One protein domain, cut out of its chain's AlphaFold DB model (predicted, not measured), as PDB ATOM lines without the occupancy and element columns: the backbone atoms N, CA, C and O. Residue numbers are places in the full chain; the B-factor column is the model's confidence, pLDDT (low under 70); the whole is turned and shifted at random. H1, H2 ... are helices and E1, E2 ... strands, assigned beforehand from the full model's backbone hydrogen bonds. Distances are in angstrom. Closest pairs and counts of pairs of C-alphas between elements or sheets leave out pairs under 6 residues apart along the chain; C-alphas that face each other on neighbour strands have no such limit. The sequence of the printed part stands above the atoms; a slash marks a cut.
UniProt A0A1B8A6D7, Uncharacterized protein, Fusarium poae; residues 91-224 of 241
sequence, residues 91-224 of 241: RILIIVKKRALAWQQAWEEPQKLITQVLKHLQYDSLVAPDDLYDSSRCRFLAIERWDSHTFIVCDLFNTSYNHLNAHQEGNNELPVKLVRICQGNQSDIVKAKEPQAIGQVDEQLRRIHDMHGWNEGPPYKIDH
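This is residues 91 to 224 of the 241 residues of an uncharacterized protein of Fusarium poae (UniProt A0A1B8A6D7). A twisted sheet of six strands makes the middle of the domain, with H1 and H2 over one face and the long helix H3 crossing the other face, three layers in all. The turn of the hairpin E4 and E5 reaches one far end of the longest axis. The printed part has 134 residues with three named helices and six named strands, in the order E1 H1 H2 E2 E3 E4 E5 H3 E6; the sheet is mixed, ordered E5 E4 E1 E3 E2 E6, and the class is mixed, helices and strands. It is compact, with a radius of gyration of the C-alphas of 14.2 A, and spans 44 by 34 by 30 A.

The sheet holds E5, residues 188 to 193; E4, residues 176 to 183, 23.0 A long; E1, residues 91 to 97, 19.4 A long, beginning at C-alpha 91 (-30.750, 9.733, -12.334); E3, residues 149 to 156, 22.6 A long; E2, residues 138 to 145, 21.1 A long; and E6, residues 220 to 223, ending at C-alpha 223 (-39.683, -8.444, -5.693). H1 is residues 103 to 108, H2 residues 110 to 120, and H3 residues 198 to 211, 20.8 A long.

E1 and E3 are antiparallel, with N 92 and O 154 2.7 A apart. E3 and E2, a hairpin, are antiparallel, with N 151 and O 144 2.8 A apart. E2 and E6 are parallel, with N 143 and O 220 2.8 A apart. E4 and E1 are parallel, with N 177 and O 91 2.7 A apart. E5 and E4, a hairpin, are antiparallel, with N 180 and O 191 2.8 A apart. E1, H1 H2 and E2 form a split strand-helix-strand unit, two strands running the same way with E3 between them, and its crossover is right-handed. H1 is on the sheet at a height of 7.3 A; its closest C-alphas to E3 are Ala 106 and Thr 150, 6.7 A. H2 is on the same face at 7.7 A and runs across the strands, at 74 degrees to E1 on the local plane. H1 and H2 only just touch, with 3 pairs of C-alphas within 8 A, and only at the corner; the closest are Ala 106 and Leu 113, 6.1 A. H3 is on the opposite face at 9.6 A and runs across the strands, at 88 degrees to E6 on the local plane; its closest C-alphas to E6 are Ile 208 and Tyr 220, 7.6 A. In H2 every O i to N i+4 pair is within hydrogen-bond range, in H1 1 of 2 and in H3 9 of 10.

The C-alphas farthest apart are those of Asn 185 and Trp 214, 44.9 A. The printed part has no cut. The links from H2 to E2 and from E3 to E4 are long. Mean pLDDT of the printed part is 91.5; residues 194 to 199 are under 70.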
ATOM      1  N   ARG A  91     -30.102  11.006 -12.659       94.62
ATOM      2  CA  ARG A  91     -30.750   9.733 -12.334       94.62
ATOM      3  C   ARG A  91     -32.115   9.657 -12.992       94.62
ATOM      4  O   ARG A  91     -32.957  10.515 -12.767       94.62
ATOM      5  N   ILE A  92     -32.385   8.629 -13.779       94.88
ATOM      6  CA  ILE A  92     -33.711   8.382 -14.342       94.88
ATOM      7  C   ILE A  92     -34.456   7.410 -13.431       94.88
ATOM      8  O   ILE A  92     -34.038   6.269 -13.245       94.88
ATOM      9  N   LEU A  93     -35.590   7.857 -12.890       95.75
ATOM     10  CA  LEU A  93     -36.566   6.986 -12.242       95.75
ATOM     11  C   LEU A  93     -37.676   6.671 -13.244       95.75
ATOM     12  O   LEU A  93     -38.407   7.568 -13.661       95.75
ATOM     13  N   ILE A  94     -37.846   5.402 -13.590       95.81
ATOM     14  CA  ILE A  94     -38.917   4.915 -14.458       95.81
ATOM     15  C   ILE A  94     -39.961   4.219 -13.585       95.81
ATOM     16  O   ILE A  94     -39.653   3.265 -12.877       95.81
ATOM     17  N   ILE A  95     -41.208   4.684 -13.642       95.00
ATOM     18  CA  ILE A  95     -42.350   4.080 -12.949       95.00
ATOM     19  C   ILE A  95     -43.297   3.498 -13.987       95.00
ATOM     20  O   ILE A  95     -43.894   4.236 -14.775       95.00
ATOM     21  N   VAL A  96     -43.504   2.188 -13.935       96.00
ATOM     22  CA  VAL A  96     -44.403   1.459 -14.830       96.00
ATOM     23  C   VAL A  96     -45.611   0.989 -14.038       96.00
ATOM     24  O   VAL A  96     -45.479   0.216 -13.093       96.00
ATOM     25  N   LYS A  97     -46.808   1.468 -14.388       94.25
ATOM     26  CA  LYS A  97     -48.047   1.035 -13.717       94.25
ATOM     27  C   LYS A  97     -48.425  -0.384 -14.132       94.25
ATOM     28  O   LYS A  97     -48.316  -0.690 -15.310       94.25
ATOM     29  N   LYS A  98     -49.027  -1.171 -13.229       93.69
ATOM     30  CA  LYS A  98     -49.521  -2.538 -13.516       93.69
ATOM     31  C   LYS A  98     -50.358  -2.649 -14.793       93.69
ATOM     32  O   LYS A  98     -50.287  -3.633 -15.509       93.69
ATOM     33  N   ARG A  99     -51.182  -1.632 -15.060       92.69
ATOM     34  CA  ARG A  99     -52.080  -1.604 -16.223       92.69
ATOM     35  C   ARG A  99     -51.373  -1.303 -17.552       92.69
ATOM     36  O   ARG A  99     -51.994  -1.468 -18.593       92.69
ATOM     37  N   ALA A 100     -50.137  -0.800 -17.527       93.75
ATOM     38  CA  ALA A 100     -49.367  -0.539 -18.741       93.75
ATOM     39  C   ALA A 100     -49.043  -1.857 -19.454       93.75
ATOM     40  O   ALA A 100     -48.790  -2.868 -18.797       93.75
ATOM     41  N   LEU A 101     -49.007  -1.831 -20.784       93.56
ATOM     42  CA  LEU A 101     -48.668  -3.012 -21.582       93.56
ATOM     43  C   LEU A 101     -47.221  -3.445 -21.309       93.56
ATOM     44  O   LEU A 101     -46.939  -4.633 -21.177       93.56
ATOM     45  N   ALA A 102     -46.326  -2.478 -21.104       94.25
ATOM     46  CA  ALA A 102     -44.942  -2.711 -20.723       94.25
ATOM     47  C   ALA A 102     -44.739  -3.206 -19.278       94.25
ATOM     48  O   ALA A 102     -43.593  -3.408 -18.892       94.25
ATOM     49  N   TRP A 103     -45.772  -3.402 -18.441       94.69
ATOM     50  CA  TRP A 103     -45.554  -3.773 -17.029       94.69
ATOM     51  C   TRP A 103     -44.819  -5.106 -16.855       94.69
ATOM     52  O   TRP A 103     -43.891  -5.191 -16.051       94.69
ATOM     53  N   GLN A 104     -45.186  -6.122 -17.640       95.12
ATOM     54  CA  GLN A 104     -44.486  -7.406 -17.620       95.12
ATOM     55  C   GLN A 104     -43.065  -7.268 -18.182       95.12
ATOM     56  O   GLN A 104     -42.112  -7.726 -17.556       95.12
ATOM     57  N   GLN A 105     -42.908  -6.559 -19.308       96.12
ATOM     58  CA  GLN A 105     -41.595  -6.290 -19.901       96.12
ATOM     59  C   GLN A 105     -40.673  -5.541 -18.936       96.12
ATOM     60  O   GLN A 105     -39.487  -5.836 -18.878       96.12
ATOM     61  N   ALA A 106     -41.206  -4.609 -18.144       96.69
ATOM     62  CA  ALA A 106     -40.432  -3.860 -17.164       96.69
ATOM     63  C   ALA A 106     -39.714  -4.788 -16.183       96.69
ATOM     64  O   ALA A 106     -38.584  -4.506 -15.809       96.69
ATOM     65  N   TRP A 107     -40.356  -5.887 -15.779       97.25
ATOM     66  CA  TRP A 107     -39.789  -6.841 -14.830       97.25
ATOM     67  C   TRP A 107     -38.891  -7.900 -15.474       97.25
ATOM     68  O   TRP A 107     -37.843  -8.246 -14.918       97.25
ATOM     69  N   GLU A 108     -39.300  -8.426 -16.627       97.31
ATOM     70  CA  GLU A 108     -38.572  -9.500 -17.310       97.31
ATOM     71  C   GLU A 108     -37.373  -8.966 -18.104       97.31
ATOM     72  O   GLU A 108     -36.290  -9.541 -18.060       97.31
ATOM     73  N   GLU A 109     -37.534  -7.822 -18.771       97.12
ATOM     74  CA  GLU A 109     -36.552  -7.230 -19.684       97.12
ATOM     75  C   GLU A 109     -36.349  -5.721 -19.412       97.12
ATOM     76  O   GLU A 109     -36.524  -4.892 -20.315       97.12
ATOM     77  N   PRO A 110     -35.964  -5.318 -18.183       97.31
ATOM     78  CA  PRO A 110     -35.875  -3.906 -17.803       97.31
ATOM     79  C   PRO A 110     -34.976  -3.076 -18.711       97.31
ATOM     80  O   PRO A 110     -35.273  -1.915 -18.978       97.31
ATOM     81  N   GLN A 111     -33.892  -3.660 -19.213       97.19
ATOM     82  CA  GLN A 111     -32.942  -2.932 -20.043       97.19
ATOM     83  C   GLN A 111     -33.520  -2.558 -21.414       97.19
ATOM     84  O   GLN A 111     -33.332  -1.431 -21.862       97.19
ATOM     85  N   LYS A 112     -34.357  -3.414 -22.018       96.31
ATOM     86  CA  LYS A 112     -35.106  -3.046 -23.234       96.31
ATOM     87  C   LYS A 112     -36.033  -1.861 -22.984       96.31
ATOM     88  O   LYS A 112     -36.196  -0.996 -23.846       96.31
ATOM     89  N   LEU A 113     -36.631  -1.796 -21.796       96.44
ATOM     90  CA  LEU A 113     -37.460  -0.659 -21.410       96.44
ATOM     91  C   LEU A 113     -36.622   0.610 -21.186       96.44
ATOM     92  O   LEU A 113     -37.045   1.689 -21.601       96.44
ATOM     93  N   ILE A 114     -35.420   0.492 -20.609       97.50
ATOM     94  CA  ILE A 114     -34.453   1.600 -20.524       97.50
ATOM     95  C   ILE A 114     -34.137   2.120 -21.931       97.50
ATOM     96  O   ILE A 114     -34.235   3.325 -22.151       97.50
ATOM     97  N   THR A 115     -33.885   1.247 -22.911       97.00
ATOM     98  CA  THR A 115     -33.669   1.639 -24.317       97.00
ATOM     99  C   THR A 115     -34.825   2.462 -24.882       97.00
ATOM    100  O   THR A 115     -34.607   3.506 -25.502       97.00
ATOM    101  N   GLN A 116     -36.069   2.028 -24.660       95.06
ATOM    102  CA  GLN A 116     -37.256   2.765 -25.108       95.06
ATOM    103  C   GLN A 116     -37.348   4.146 -24.447       95.06
ATOM    104  O   GLN A 116     -37.662   5.136 -25.112       95.06
ATOM    105  N   VAL A 117     -37.038   4.228 -23.151       95.50
ATOM    106  CA  VAL A 117     -37.031   5.488 -22.403       95.50
ATOM    107  C   VAL A 117     -35.919   6.422 -22.880       95.50
ATOM    108  O   VAL A 117     -36.188   7.603 -23.074       95.50
ATOM    109  N   LEU A 118     -34.706   5.922 -23.128       96.00
ATOM    110  CA  LEU A 118     -33.597   6.729 -23.649       96.00
ATOM    111  C   LEU A 118     -33.944   7.343 -25.007       96.00
ATOM    112  O   LEU A 118     -33.788   8.550 -25.178       96.00
ATOM    113  N   LYS A 119     -34.507   6.552 -25.929       94.62
ATOM    114  CA  LYS A 119     -35.004   7.050 -27.225       94.62
ATOM    115  C   LYS A 119     -36.091   8.112 -27.046       94.62
ATOM    116  O   LYS A 119     -36.047   9.162 -27.676       94.62
ATOM    117  N   HIS A 120     -37.049   7.881 -26.146       93.50
ATOM    118  CA  HIS A 120     -38.109   8.853 -25.860       93.50
ATOM    119  C   HIS A 120     -37.566  10.176 -25.298       93.50
ATOM    120  O   HIS A 120     -38.074  11.247 -25.622       93.50
ATOM    121  N   LEU A 121     -36.529  10.104 -24.463       92.31
ATOM    122  CA  LEU A 121     -35.845  11.259 -23.886       92.31
ATOM    123  C   LEU A 121     -34.802  11.893 -24.828       92.31
ATOM    124  O   LEU A 121     -34.146  12.842 -24.410       92.31
ATOM    125  N   GLN A 122     -34.672  11.408 -26.071       93.56
ATOM    126  CA  GLN A 122     -33.710  11.881 -27.082       93.56
ATOM    127  C   GLN A 122     -32.236  11.677 -26.685       93.56
ATOM    128  O   GLN A 122     -31.351  12.433 -27.083       93.56
ATOM    129  N   TYR A 123     -31.957  10.625 -25.911       93.88
ATOM    130  CA  TYR A 123     -30.608  10.166 -25.576       93.88
ATOM    131  C   TYR A 123     -30.150   9.029 -26.507       93.88
ATOM    132  O   TYR A 123     -29.614   8.021 -26.048       93.88
ATOM    133  N   ASP A 124     -30.340   9.165 -27.824       93.06
ATOM    134  CA  ASP A 124     -30.019   8.108 -28.801       93.06
ATOM    135  C   ASP A 124     -28.545   7.673 -28.755       93.06
ATOM    136  O   ASP A 124     -28.229   6.503 -28.950       93.06
ATOM    137  N   SER A 125     -27.637   8.593 -28.411       93.38
ATOM    138  CA  SER A 125     -26.201   8.308 -28.254       93.38
ATOM    139  C   SER A 125     -25.844   7.463 -27.020       93.38
ATOM    140  O   SER A 125     -24.675   7.113 -26.835       93.38
ATOM    141  N   LEU A 126     -26.814   7.186 -26.144       93.88
ATOM    142  CA  LEU A 126     -26.657   6.325 -24.969       93.88
ATOM    143  C   LEU A 126     -27.243   4.928 -25.172       93.88
ATOM    144  O   LEU A 126     -27.046   4.082 -24.307       93.88
ATOM    145  N   VAL A 127     -27.957   4.685 -26.274       94.38
ATOM    146  CA  VAL A 127     -28.559   3.379 -26.554       94.38
ATOM    147  C   VAL A 127     -27.454   2.361 -26.824       94.38
ATOM    148  O   VAL A 127     -26.709   2.482 -27.799       94.38
ATOM    149  N   ALA A 128     -27.357   1.357 -25.956       90.56
ATOM    150  CA  ALA A 128     -26.419   0.257 -26.118       90.56
ATOM    151  C   ALA A 128     -26.905  -0.690 -27.239       90.56
ATOM    152  O   ALA A 128     -28.096  -1.008 -27.271       90.56
ATOM    153  N   PRO A 129     -26.036  -1.151 -28.160       89.19
ATOM    154  CA  PRO A 129     -26.439  -2.050 -29.249       89.19
ATOM    155  C   PRO A 129     -27.022  -3.394 -28.785       89.19
ATOM    156  O   PRO A 129     -27.794  -4.011 -29.513       89.19
ATOM    157  N   ASP A 130     -26.630  -3.843 -27.598       91.06
ATOM    158  CA  ASP A 130     -26.991  -5.111 -26.960       91.06
ATOM    159  C   ASP A 130     -27.969  -4.939 -25.785       91.06
ATOM    160  O   ASP A 130     -28.239  -5.897 -25.063       91.06
ATOM    161  N   ASP A 131     -28.506  -3.726 -25.593       89.69
ATOM    162  CA  ASP A 131     -29.323  -3.350 -24.438       89.69
ATOM    163  C   ASP A 131     -28.623  -3.631 -23.084       89.69
ATOM    164  O   ASP A 131     -29.296  -3.945 -22.102       89.69
ATOM    165  N   LEU A 132     -27.287  -3.523 -23.005       93.00
ATOM    166  CA  LEU A 132     -26.535  -3.642 -21.750       93.00
ATOM    167  C   LEU A 132     -26.129  -2.265 -21.194       93.00
ATOM    168  O   LEU A 132     -25.434  -1.478 -21.835       93.00
ATOM    169  N   TYR A 133     -26.554  -1.976 -19.967       94.94
ATOM    170  CA  TYR A 133     -26.383  -0.690 -19.293       94.94
ATOM    171  C   TYR A 133     -25.613  -0.841 -17.980       94.94
ATOM    172  O   TYR A 133     -26.183  -0.767 -16.896       94.94
ATOM    173  N   ASP A 134     -24.300  -1.017 -18.064       93.12
ATOM    174  CA  ASP A 134     -23.383  -1.110 -16.916       93.12
ATOM    175  C   ASP A 134     -22.247  -0.064 -16.953       93.12
ATOM    176  O   ASP A 134     -21.433   0.045 -16.029       93.12
ATOM    177  N   SER A 135     -22.218   0.766 -17.997       92.81
ATOM    178  CA  SER A 135     -21.162   1.749 -18.242       92.81
ATOM    179  C   SER A 135     -21.336   3.047 -17.441       92.81
ATOM    180  O   SER A 135     -22.392   3.359 -16.897       92.81
ATOM    181  N   SER A 136     -20.299   3.887 -17.429       88.50
ATOM    182  CA  SER A 136     -20.377   5.242 -16.859       88.50
ATOM    183  C   SER A 136     -21.308   6.195 -17.619       88.50
ATOM    184  O   SER A 136     -21.687   7.232 -17.077       88.50
ATOM    185  N   ARG A 137     -21.676   5.864 -18.864       93.19
ATOM    186  CA  ARG A 137     -22.589   6.670 -19.686       93.19
ATOM    187  C   ARG A 137     -24.052   6.396 -19.355       93.19
ATOM    188  O   ARG A 137     -24.838   7.336 -19.329       93.19
ATOM    189  N   CYS A 138     -24.395   5.138 -19.098       96.69
ATOM    190  CA  CYS A 138     -25.706   4.712 -18.628       96.69
ATOM    191  C   CYS A 138     -25.547   3.430 -17.806       96.69
ATOM    192  O   CYS A 138     -25.064   2.422 -18.326       96.69
ATOM    193  N   ARG A 139     -25.966   3.484 -16.540       97.25
ATOM    194  CA  ARG A 139     -25.849   2.392 -15.573       97.25
ATOM    195  C   ARG A 139     -27.203   2.049 -14.988       97.25
ATOM    196  O   ARG A 139     -27.803   2.868 -14.301       97.25
ATOM    197  N   PHE A 140     -27.662   0.831 -15.211       98.00
ATOM    198  CA  PHE A 140     -28.827   0.258 -14.563       98.00
ATOM    199  C   PHE A 140     -28.478  -0.119 -13.118       98.00
ATOM    200  O   PHE A 140     -27.521  -0.849 -12.867       98.00
ATOM    201  N   LEU A 141     -29.231   0.423 -12.159       97.62
ATOM    202  CA  LEU A 141     -28.905   0.334 -10.736       97.62
ATOM    203  C   LEU A 141     -29.821  -0.600  -9.966       97.62
ATOM    204  O   LEU A 141     -29.353  -1.400  -9.161       97.62
ATOM    205  N   ALA A 142     -31.126  -0.479 -10.174       97.56
ATOM    206  CA  ALA A 142     -32.088  -1.268  -9.429       97.56
ATOM    207  C   ALA A 142     -33.412  -1.379 -10.171       97.56
ATOM    208  O   ALA A 142     -33.844  -0.447 -10.856       97.56
ATOM    209  N   ILE A 143     -34.077  -2.506  -9.963       97.69
ATOM    210  CA  ILE A 143     -35.479  -2.714 -10.265       97.69
ATOM    211  C   ILE A 143     -36.200  -3.243  -9.031       97.69
ATOM    212  O   ILE A 143     -35.759  -4.193  -8.387       97.69
ATOM    213  N   GLU A 144     -37.349  -2.649  -8.746       96.50
ATOM    214  CA  GLU A 144     -38.201  -3.019  -7.628       96.50
ATOM    215  C   GLU A 144     -39.643  -3.189  -8.112       96.50
ATOM    216  O   GLU A 144     -40.231  -2.271  -8.694       96.50
ATOM    217  N   ARG A 145     -40.226  -4.370  -7.898       95.69
ATOM    218  CA  ARG A 145     -41.597  -4.683  -8.317       95.69
ATOM    219  C   ARG A 145     -42.530  -4.801  -7.124       95.69
ATOM    220  O   ARG A 145     -42.240  -5.498  -6.164       95.69
ATOM    221  N   TRP A 146     -43.691  -4.171  -7.257       94.31
ATOM    222  CA  TRP A 146     -44.812  -4.207  -6.325       94.31
ATOM    223  C   TRP A 146     -46.089  -4.620  -7.055       94.31
ATOM    224  O   TRP A 146     -46.170  -4.565  -8.284       94.31
ATOM    225  N   ASP A 147     -47.147  -4.916  -6.300       92.75
ATOM    226  CA  ASP A 147     -48.435  -5.342  -6.863       92.75
ATOM    227  C   ASP A 147     -49.057  -4.352  -7.849       92.75
ATOM    228  O   ASP A 147     -49.875  -4.749  -8.680       92.75
ATOM    229  N   SER A 148     -48.712  -3.066  -7.744       92.62
ATOM    230  CA  SER A 148     -49.310  -1.982  -8.529       92.62
ATOM    231  C   SER A 148     -48.340  -1.281  -9.484       92.62
ATOM    232  O   SER A 148     -48.801  -0.619 -10.422       92.62
ATOM    233  N   HIS A 149     -47.030  -1.403  -9.264       93.88
ATOM    234  CA  HIS A 149     -46.007  -0.651  -9.987       93.88
ATOM    235  C   HIS A 149     -44.689  -1.425 -10.061       93.88
ATOM    236  O   HIS A 149     -44.360  -2.186  -9.159       93.88
ATOM    237  N   THR A 150     -43.918  -1.158 -11.109       96.44
ATOM    238  CA  THR A 150     -42.502  -1.522 -11.208       96.44
ATOM    239  C   THR A 150     -41.684  -0.239 -11.283       96.44
ATOM    240  O   THR A 150     -42.016   0.658 -12.064       96.44
ATOM    241  N   PHE A 151     -40.641  -0.145 -10.470       96.31
ATOM    242  CA  PHE A 151     -39.698   0.965 -10.432       96.31
ATOM    243  C   PHE A 151     -38.371   0.500 -11.016       96.31
ATOM    244  O   PHE A 151     -37.874  -0.549 -10.631       96.31
ATOM    245  N   ILE A 152     -37.805   1.267 -11.940       97.94
ATOM    246  CA  ILE A 152     -36.484   1.021 -12.522       97.94
ATOM    247  C   ILE A 152     -35.667   2.295 -12.346       97.94
ATOM    248  O   ILE A 152     -36.158   3.389 -12.626       97.94
ATOM    249  N   VAL A 153     -34.429   2.153 -11.886       97.00
ATOM    250  CA  VAL A 153     -33.503   3.266 -11.667       97.00
ATOM    251  C   VAL A 153     -32.259   3.054 -12.513       97.00
ATOM    252  O   VAL A 153     -31.629   1.996 -12.444       97.00
ATOM    253  N   CYS A 154     -31.885   4.068 -13.288       97.25
ATOM    254  CA  CYS A 154     -30.594   4.118 -13.961       97.25
ATOM    255  C   CYS A 154     -29.953   5.501 -13.857       97.25
ATOM    256  O   CYS A 154     -30.645   6.514 -13.805       97.25
ATOM    257  N   ASP A 155     -28.626   5.544 -13.841       96.62
ATOM    258  CA  ASP A 155     -27.851   6.782 -13.837       96.62
ATOM    259  C   ASP A 155     -27.263   7.033 -15.220       96.62
ATOM    260  O   ASP A 155     -26.674   6.133 -15.819       96.62
ATOM    261  N   LEU A 156     -27.365   8.268 -15.703       96.12
ATOM    262  CA  LEU A 156     -26.709   8.733 -16.919       96.12
ATOM    263  C   LEU A 156     -25.513   9.606 -16.547       96.12
ATOM    264  O   LEU A 156     -25.590  10.410 -15.617       96.12
ATOM    265  N   PHE A 157     -24.417   9.450 -17.285       95.44
ATOM    266  CA  PHE A 157     -23.182  10.243 -17.158       95.44
ATOM    267  C   PHE A 157     -22.511  10.231 -15.774       95.44
ATOM    268  O   PHE A 157     -21.620  11.037 -15.507       95.44
ATOM    269  N   ASN A 158     -22.889   9.309 -14.888       94.81
ATOM    270  CA  ASN A 158     -22.313   9.186 -13.555       94.81
ATOM    271  C   ASN A 158     -20.982   8.412 -13.595       94.81
ATOM    272  O   ASN A 158     -20.914   7.199 -13.343       94.81
ATOM    273  N   THR A 159     -19.917   9.127 -13.961       93.88
ATOM    274  CA  THR A 159     -18.550   8.596 -14.088       93.88
ATOM    275  C   THR A 159     -17.872   8.340 -12.746       93.88
ATOM    276  O   THR A 159     -17.018   7.463 -12.670       93.88
ATOM    277  N   SER A 160     -18.272   9.053 -11.693       93.12
ATOM    278  CA  SER A 160     -17.726   8.932 -10.335       93.12
ATOM    279  C   SER A 160     -18.467   7.919  -9.458       93.12
ATOM    280  O   SER A 160     -18.219   7.854  -8.256       93.12
ATOM    281  N   TYR A 161     -19.399   7.152 -10.029       94.62
ATOM    282  CA  TYR A 161     -20.184   6.175  -9.283       94.62
ATOM    283  C   TYR A 161     -19.298   5.124  -8.607       94.62
ATOM    284  O   TYR A 161     -18.514   4.440  -9.268       94.62
ATOM    285  N   ASN A 162     -19.496   4.934  -7.303       94.06
ATOM    286  CA  ASN A 162     -18.841   3.891  -6.526       94.06
ATOM    287  C   ASN A 162     -19.876   3.149  -5.666       94.06
ATOM    288  O   ASN A 162     -20.391   3.669  -4.682       94.06
ATOM    289  N   HIS A 163     -20.167   1.894  -6.007       93.38
ATOM    290  CA  HIS A 163     -21.162   1.100  -5.278       93.38
ATOM    291  C   HIS A 163     -20.753   0.798  -3.824       93.38
ATOM    292  O   HIS A 163     -21.609   0.464  -3.003       93.38
ATOM    293  N   LEU A 164     -19.465   0.906  -3.473       92.94
ATOM    294  CA  LEU A 164     -18.982   0.650  -2.113       92.94
ATOM    295  C   LEU A 164     -19.393   1.765  -1.147       92.94
ATOM    296  O   LEU A 164     -19.725   1.480  -0.003       92.94
ATOM    297  N   ASN A 165     -19.457   3.017  -1.602       93.38
ATOM    298  CA  ASN A 165     -19.842   4.154  -0.760       93.38
ATOM    299  C   ASN A 165     -21.265   4.674  -1.037       93.38
ATOM    300  O   ASN A 165     -21.750   5.513  -0.286       93.38
ATOM    301  N   ALA A 166     -21.961   4.135  -2.045       92.88
ATOM    302  CA  ALA A 166     -23.307   4.550  -2.453       92.88
ATOM    303  C   ALA A 166     -24.426   4.309  -1.416       92.88
ATOM    304  O   ALA A 166     -25.562   4.690  -1.667       92.88
ATOM    305  N   HIS A 167     -24.130   3.689  -0.271       92.38
ATOM    306  CA  HIS A 167     -25.043   3.583   0.878       92.38
ATOM    307  C   HIS A 167     -24.948   4.792   1.828       92.38
ATOM    308  O   HIS A 167     -25.827   4.989   2.661       92.38
ATOM    309  N   GLN A 168     -23.884   5.594   1.727       91.81
ATOM    310  CA  GLN A 168     -23.618   6.726   2.615       91.81
ATOM    311  C   GLN A 168     -24.345   7.983   2.124       91.81
ATOM    312  O   GLN A 168     -24.461   8.218   0.921       91.81
ATOM    313  N   GLU A 169     -24.827   8.805   3.054       90.56
ATOM    314  CA  GLU A 169     -25.436  10.105   2.747       90.56
ATOM    315  C   GLU A 169     -24.432  11.063   2.078       90.56
ATOM    316  O   GLU A 169     -23.233  11.002   2.356       90.56
ATOM    317  N   GLY A 170     -24.899  11.912   1.156       87.94
ATOM    318  CA  GLY A 170     -24.053  12.834   0.389       87.94
ATOM    319  C   GLY A 170     -23.247  12.185  -0.741       87.94
ATOM    320  O   GLY A 170     -22.747  12.887  -1.621       87.94
ATOM    321  N   ASN A 171     -23.147  10.854  -0.776       88.81
ATOM    322  CA  ASN A 171     -22.556  10.133  -1.897       88.81
ATOM    323  C   ASN A 171     -23.627   9.767  -2.922       88.81
ATOM    324  O   ASN A 171     -24.683   9.236  -2.582       88.81
ATOM    325  N   ASN A 172     -23.304   9.969  -4.201       89.25
ATOM    326  CA  ASN A 172     -24.129   9.518  -5.322       89.25
ATOM    327  C   ASN A 172     -25.557  10.119  -5.367       89.25
ATOM    328  O   ASN A 172     -26.497   9.498  -5.882       89.25
ATOM    329  N   GLU A 173     -25.706  11.332  -4.835       90.12
ATOM    330  CA  GLU A 173     -26.932  12.126  -4.904       90.12
ATOM    331  C   GLU A 173     -26.970  12.878  -6.233       90.12
ATOM    332  O   GLU A 173     -26.062  13.646  -6.555       90.12
ATOM    333  N   LEU A 174     -27.997  12.611  -7.035       91.38
ATOM    334  CA  LEU A 174     -28.098  13.113  -8.402       91.38
ATOM    335  C   LEU A 174     -29.434  13.825  -8.603       91.38
ATOM    336  O   LEU A 174     -30.443  13.407  -8.031       91.38
ATOM    337  N   PRO A 175     -29.506  14.847  -9.475       91.25
ATOM    338  CA  PRO A 175     -30.800  15.317  -9.941       91.25
ATOM    339  C   PRO A 175     -31.538  14.138 -10.576       91.25
ATOM    340  O   PRO A 175     -30.999  13.426 -11.426       91.25
ATOM    341  N   VAL A 176     -32.773  13.909 -10.141       90.81
ATOM    342  CA  VAL A 176     -33.603  12.833 -10.680       90.81
ATOM    343  C   VAL A 176     -34.405  13.387 -11.862       90.81
ATOM    344  O   VAL A 176     -34.777  14.551 -11.863       90.81
ATOM    345  N   LYS A 177     -34.724  12.562 -12.854       91.00
ATOM    346  CA  LYS A 177     -35.729  12.806 -13.892       91.00
ATOM    347  C   LYS A 177     -36.726  11.659 -13.849       91.00
ATOM    348  O   LYS A 177     -36.354  10.490 -13.892       91.00
ATOM    349  N   LEU A 178     -38.005  11.991 -13.738       91.81
ATOM    350  CA  LEU A 178     -39.060  11.007 -13.553       91.81
ATOM    351  C   LEU A 178     -39.742  10.688 -14.878       91.81
ATOM    352  O   LEU A 178     -40.322  11.567 -15.512       91.81
ATOM    353  N   VAL A 179     -39.768   9.412 -15.234       93.62
ATOM    354  CA  VAL A 179     -40.479   8.873 -16.389       93.62
ATOM    355  C   VAL A 179     -41.605   7.978 -15.895       93.62
ATOM    356  O   VAL A 179     -41.389   7.028 -15.154       93.62
ATOM    357  N   ARG A 180     -42.842   8.277 -16.286       93.00
ATOM    358  CA  ARG A 180     -44.007   7.440 -15.982       93.00
ATOM    359  C   ARG A 180     -44.516   6.774 -17.246       93.00
ATOM    360  O   ARG A 180     -44.813   7.473 -18.212       93.00
ATOM    361  N   ILE A 181     -44.679   5.458 -17.189       93.69
ATOM    362  CA  ILE A 181     -45.264   4.634 -18.244       93.69
ATOM    363  C   ILE A 181     -46.621   4.131 -17.755       93.69
ATOM    364  O   ILE A 181     -46.741   3.468 -16.718       93.69
ATOM    365  N   CYS A 182     -47.671   4.516 -18.471       90.56
ATOM    366  CA  CYS A 182     -49.046   4.151 -18.153       90.56
ATOM    367  C   CYS A 182     -49.815   3.732 -19.403       90.56
ATOM    368  O   CYS A 182     -49.520   4.206 -20.496       90.56
ATOM    369  N   GLN A 183     -50.848   2.915 -19.206       89.06
ATOM    370  CA  GLN A 183     -51.745   2.482 -20.271       89.06
ATOM    371  C   GLN A 183     -52.401   3.680 -20.978       89.06
ATOM    372  O   GLN A 183     -53.001   4.536 -20.321       89.06
ATOM    373  N   GLY A 184     -52.294   3.726 -22.304       78.94
ATOM    374  CA  GLY A 184     -53.139   4.525 -23.190       78.94
ATOM    375  C   GLY A 184     -54.191   3.657 -23.884       78.94
ATOM    376  O   GLY A 184     -54.356   2.483 -23.565       78.94
ATOM    377  N   ASN A 185     -54.915   4.222 -24.852       74.50
ATOM    378  CA  ASN A 185     -56.017   3.507 -25.511       74.50
ATOM    379  C   ASN A 185     -55.542   2.288 -26.327       74.50
ATOM    380  O   ASN A 185     -56.219   1.267 -26.345       74.50
ATOM    381  N   GLN A 186     -54.395   2.403 -27.008       79.69
ATOM    382  CA  GLN A 186     -53.837   1.361 -27.891       79.69
ATOM    383  C   GLN A 186     -52.312   1.198 -27.756       79.69
ATOM    384  O   GLN A 186     -51.716   0.357 -28.419       79.69
ATOM    385  N   SER A 187     -51.672   2.008 -26.915       83.19
ATOM    386  CA  SER A 187     -50.229   2.004 -26.687       83.19
ATOM    387  C   SER A 187     -49.935   2.486 -25.273       83.19
ATOM    388  O   SER A 187     -50.794   3.091 -24.625       83.19
ATOM    389  N   ASP A 188     -48.711   2.280 -24.805       86.12
ATOM    390  CA  ASP A 188     -48.254   2.952 -23.597       86.12
ATOM    391  C   ASP A 188     -48.030   4.448 -23.848       86.12
ATOM    392  O   ASP A 188     -47.703   4.889 -24.952       86.12
ATOM    393  N   ILE A 189     -48.234   5.238 -22.797       83.12
ATOM    394  CA  ILE A 189     -47.943   6.668 -22.762       83.12
ATOM    395  C   ILE A 189     -46.747   6.866 -21.840       83.12
ATOM    396  O   ILE A 189     -46.818   6.544 -20.651       83.12
ATOM    397  N   VAL A 190     -45.682   7.453 -22.382       87.94
ATOM    398  CA  VAL A 190     -44.486   7.846 -21.634       87.94
ATOM    399  C   VAL A 190     -44.591   9.330 -21.282       87.94
ATOM    400  O   VAL A 190     -44.861  10.167 -22.142       87.94
ATOM    401  N   LYS A 191     -44.439   9.668 -19.998       84.94
ATOM    402  CA  LYS A 191     -44.472  11.050 -19.494       84.94
ATOM    403  C   LYS A 191     -43.212  11.342 -18.694       84.94
ATOM    404  O   LYS A 191     -43.043  10.762 -17.622       84.94
ATOM    405  N   ALA A 192     -42.391  12.274 -19.166       83.12
ATOM    406  CA  ALA A 192     -41.225  12.773 -18.443       83.12
ATOM    407  C   ALA A 192     -41.573  14.029 -17.623       83.12
ATOM    408  O   ALA A 192     -42.332  14.885 -18.083       83.12
ATOM    409  N   LYS A 193     -41.049  14.134 -16.400       77.94
ATOM    410  CA  LYS A 193     -41.180  15.307 -15.523       77.94
ATOM    411  C   LYS A 193     -39.906  15.504 -14.705       77.94
ATOM    412  O   LYS A 193     -39.305  14.525 -14.268       77.94
ATOM    413  N   GLU A 194     -39.580  16.758 -14.413       68.50
ATOM    414  CA  GLU A 194     -38.658  17.081 -13.324       68.50
ATOM    415  C   GLU A 194     -39.330  16.701 -11.986       68.50
ATOM    416  O   GLU A 194     -40.502  17.037 -11.760       68.50
ATOM    417  N   PRO A 195     -38.673  15.917 -11.122       62.62
ATOM    418  CA  PRO A 195     -39.262  15.406  -9.901       62.62
ATOM    419  C   PRO A 195     -39.273  16.470  -8.811       62.62
ATOM    420  O   PRO A 195     -38.307  17.185  -8.580       62.62
ATOM    421  N   GLN A 196     -40.377  16.502  -8.072       56.22
ATOM    422  CA  GLN A 196     -40.517  17.306  -6.857       56.22
ATOM    423  C   GLN A 196     -39.961  16.589  -5.607       56.22
ATOM    424  O   GLN A 196     -39.988  17.161  -4.526       56.22
ATOM    425  N   ALA A 197     -39.469  15.347  -5.737       59.38
ATOM    426  CA  ALA A 197     -39.079  14.472  -4.624       59.38
ATOM    427  C   ALA A 197     -37.752  13.727  -4.899       59.38
ATOM    428  O   ALA A 197     -37.698  12.500  -4.862       59.38
ATOM    429  N   ILE A 198     -36.692  14.477  -5.220       62.94
ATOM    430  CA  ILE A 198     -35.343  13.952  -5.525       62.94
ATOM    431  C   ILE A 198     -34.793  13.118  -4.355       62.94
ATOM    432  O   ILE A 198     -34.405  11.970  -4.551       62.94
ATOM    433  N   GLY A 199     -34.859  13.652  -3.128       69.25
ATOM    434  CA  GLY A 199     -34.206  13.042  -1.963       69.25
ATOM    435  C   GLY A 199     -34.697  11.638  -1.602       69.25
ATOM    436  O   GLY A 199     -33.949  10.853  -1.029       69.25
ATOM    437  N   GLN A 200     -35.925  11.276  -1.977       81.94
ATOM    438  CA  GLN A 200     -36.478   9.975  -1.607       81.94
ATOM    439  C   GLN A 200     -35.952   8.837  -2.489       81.94
ATOM    440  O   GLN A 200     -35.821   7.717  -2.011       81.94
ATOM    441  N   VAL A 201     -35.637   9.093  -3.764       89.06
ATOM    442  CA  VAL A 201     -35.058   8.062  -4.647       89.06
ATOM    443  C   VAL A 201     -33.650   7.711  -4.184       89.06
ATOM    444  O   VAL A 201     -33.304   6.534  -4.096       89.06
ATOM    445  N   ASP A 202     -32.873   8.731  -3.836       90.88
ATOM    446  CA  ASP A 202     -31.498   8.579  -3.371       90.88
ATOM    447  C   ASP A 202     -31.460   7.851  -2.026       90.88
ATOM    448  O   ASP A 202     -30.694   6.904  -1.860       90.88
ATOM    449  N   GLU A 203     -32.355   8.202  -1.096       91.12
ATOM    450  CA  GLU A 203     -32.498   7.488   0.174       91.12
ATOM    451  C   GLU A 203     -32.836   6.003  -0.025       91.12
ATOM    452  O   GLU A 203     -32.232   5.143   0.621       91.12
ATOM    453  N   GLN A 204     -33.764   5.671  -0.928       91.44
ATOM    454  CA  GLN A 204     -34.107   4.272  -1.197       91.44
ATOM    455  C   GLN A 204     -32.950   3.512  -1.837       91.44
ATOM    456  O   GLN A 204     -32.661   2.390  -1.431       91.44
ATOM    457  N   LEU A 205     -32.237   4.119  -2.786       93.88
ATOM    458  CA  LEU A 205     -31.077   3.481  -3.393       93.88
ATOM    459  C   LEU A 205     -29.962   3.237  -2.362       93.88
ATOM    460  O   LEU A 205     -29.365   2.158  -2.361       93.88
ATOM    461  N   ARG A 206     -29.736   4.179  -1.434       94.12
ATOM    462  CA  ARG A 206     -28.820   3.981  -0.299       94.12
ATOM    463  C   ARG A 206     -29.220   2.774   0.546       94.12
ATOM    464  O   ARG A 206     -28.372   1.939   0.849       94.12
ATOM    465  N   ARG A 207     -30.508   2.653   0.886       92.88
ATOM    466  CA  ARG A 207     -31.040   1.505   1.641       92.88
ATOM    467  C   ARG A 207     -30.872   0.196   0.881       92.88
ATOM    468  O   ARG A 207     -30.495  -0.800   1.480       92.88
ATOM    469  N   ILE A 208     -31.112   0.189  -0.429       95.12
ATOM    470  CA  ILE A 208     -30.888  -0.992  -1.271       95.12
ATOM    471  C   ILE A 208     -29.419  -1.422  -1.192       95.12
ATOM    472  O   ILE A 208     -29.153  -2.592  -0.923       95.12
ATOM    473  N   HIS A 209     -28.472  -0.493  -1.347       94.88
ATOM    474  CA  HIS A 209     -27.047  -0.790  -1.178       94.88
ATOM    475  C   HIS A 209     -26.705  -1.327   0.212       94.88
ATOM    476  O   HIS A 209     -25.909  -2.258   0.321       94.88
ATOM    477  N   ASP A 210     -27.282  -0.735   1.257       94.19
ATOM    478  CA  ASP A 210     -27.076  -1.180   2.631       94.19
ATOM    479  C   ASP A 210     -27.579  -2.615   2.822       94.19
ATOM    480  O   ASP A 210     -26.811  -3.478   3.230       94.19
ATOM    481  N   MET A 211     -28.825  -2.902   2.443       93.12
ATOM    482  CA  MET A 211     -29.480  -4.193   2.672       93.12
ATOM    483  C   MET A 211     -28.820  -5.372   1.937       93.12
ATOM    484  O   MET A 211     -28.781  -6.473   2.480       93.12
ATOM    485  N   HIS A 212     -28.273  -5.166   0.734       92.50
ATOM    486  CA  HIS A 212     -27.611  -6.236  -0.036       92.50
ATOM    487  C   HIS A 212     -26.150  -6.479   0.391       92.50
ATOM    488  O   HIS A 212     -25.484  -7.373  -0.127       92.50
ATOM    489  N   GLY A 213     -25.630  -5.705   1.347       91.56
ATOM    490  CA  GLY A 213     -24.295  -5.929   1.890       91.56
ATOM    491  C   GLY A 213     -23.156  -5.507   0.964       91.56
ATOM    492  O   GLY A 213     -23.328  -4.774  -0.014       91.56
ATOM    493  N   TRP A 214     -21.942  -5.921   1.326       91.06
ATOM    494  CA  TRP A 214     -20.702  -5.492   0.664       91.06
ATOM    495  C   TRP A 214     -20.354  -6.292  -0.593       91.06
ATOM    496  O   TRP A 214     -19.643  -5.781  -1.454       91.06
ATOM    497  N   ASN A 215     -20.851  -7.526  -0.700       89.94
ATOM    498  CA  ASN A 215     -20.469  -8.464  -1.759       89.94
ATOM    499  C   ASN A 215     -21.341  -8.349  -3.018       89.94
ATOM    500  O   ASN A 215     -21.004  -8.932  -4.046       89.94
ATOM    501  N   GLU A 216     -22.449  -7.607  -2.949       90.12
ATOM    502  CA  GLU A 216     -23.400  -7.463  -4.047       90.12
ATOM    503  C   GLU A 216     -23.383  -6.046  -4.636       90.12
ATOM    504  O   GLU A 216     -23.476  -5.029  -3.935       90.12
ATOM    505  N   GLY A 217     -23.289  -5.985  -5.965       92.19
ATOM    506  CA  GLY A 217     -23.346  -4.759  -6.752       92.19
ATOM    507  C   GLY A 217     -24.637  -4.652  -7.571       92.19
ATOM    508  O   GLY A 217     -25.353  -5.640  -7.729       92.19
ATOM    509  N   PRO A 218     -24.937  -3.463  -8.118       95.00
ATOM    510  CA  PRO A 218     -26.045  -3.291  -9.050       95.00
ATOM    511  C   PRO A 218     -25.852  -4.119 -10.342       95.00
ATOM    512  O   PRO A 218     -24.710  -4.391 -10.719       95.00
ATOM    513  N   PRO A 219     -26.940  -4.435 -11.072       96.88
ATOM    514  CA  PRO A 219     -28.314  -4.044 -10.770       96.88
ATOM    515  C   PRO A 219     -28.967  -4.919  -9.692       96.88
ATOM    516  O   PRO A 219     -28.943  -6.145  -9.772       96.88
ATOM    517  N   TYR A 220     -29.630  -4.290  -8.723       96.12
ATOM    518  CA  TYR A 220     -30.411  -4.997  -7.703       96.12
ATOM    519  C   TYR A 220     -31.808  -5.330  -8.232       96.12
ATOM    520  O   TYR A 220     -32.469  -4.467  -8.810       96.12
ATOM    521  N   LYS A 221     -32.289  -6.562  -8.032       95.94
ATOM    522  CA  LYS A 221     -33.624  -7.003  -8.474       95.94
ATOM    523  C   LYS A 221     -34.455  -7.449  -7.277       95.94
ATOM    524  O   LYS A 221     -34.197  -8.500  -6.703       95.94
ATOM    525  N   ILE A 222     -35.458  -6.651  -6.917       96.12
ATOM    526  CA  ILE A 222     -36.220  -6.792  -5.671       96.12
ATOM    527  C   ILE A 222     -37.702  -7.002  -5.986       96.12
ATOM    528  O   ILE A 222     -38.308  -6.226  -6.728       96.12
ATOM    529  N   ASP A 223     -38.294  -8.059  -5.434       95.44
ATOM    530  CA  ASP A 223     -39.683  -8.444  -5.693       95.44
ATOM    531  C   ASP A 223     -40.517  -8.429  -4.410       95.44
ATOM    532  O   ASP A 223     -40.347  -9.279  -3.536       95.44
ATOM    533  N   HIS A 224     -41.437  -7.472  -4.328       94.00
ATOM    534  CA  HIS A 224     -42.436  -7.337  -3.269       94.00
ATOM    535  C   HIS A 224     -43.845  -7.732  -3.735       94.00
ATOM    536  O   HIS A 224     -44.801  -7.628  -2.967       94.00
TER     537      HIS A 224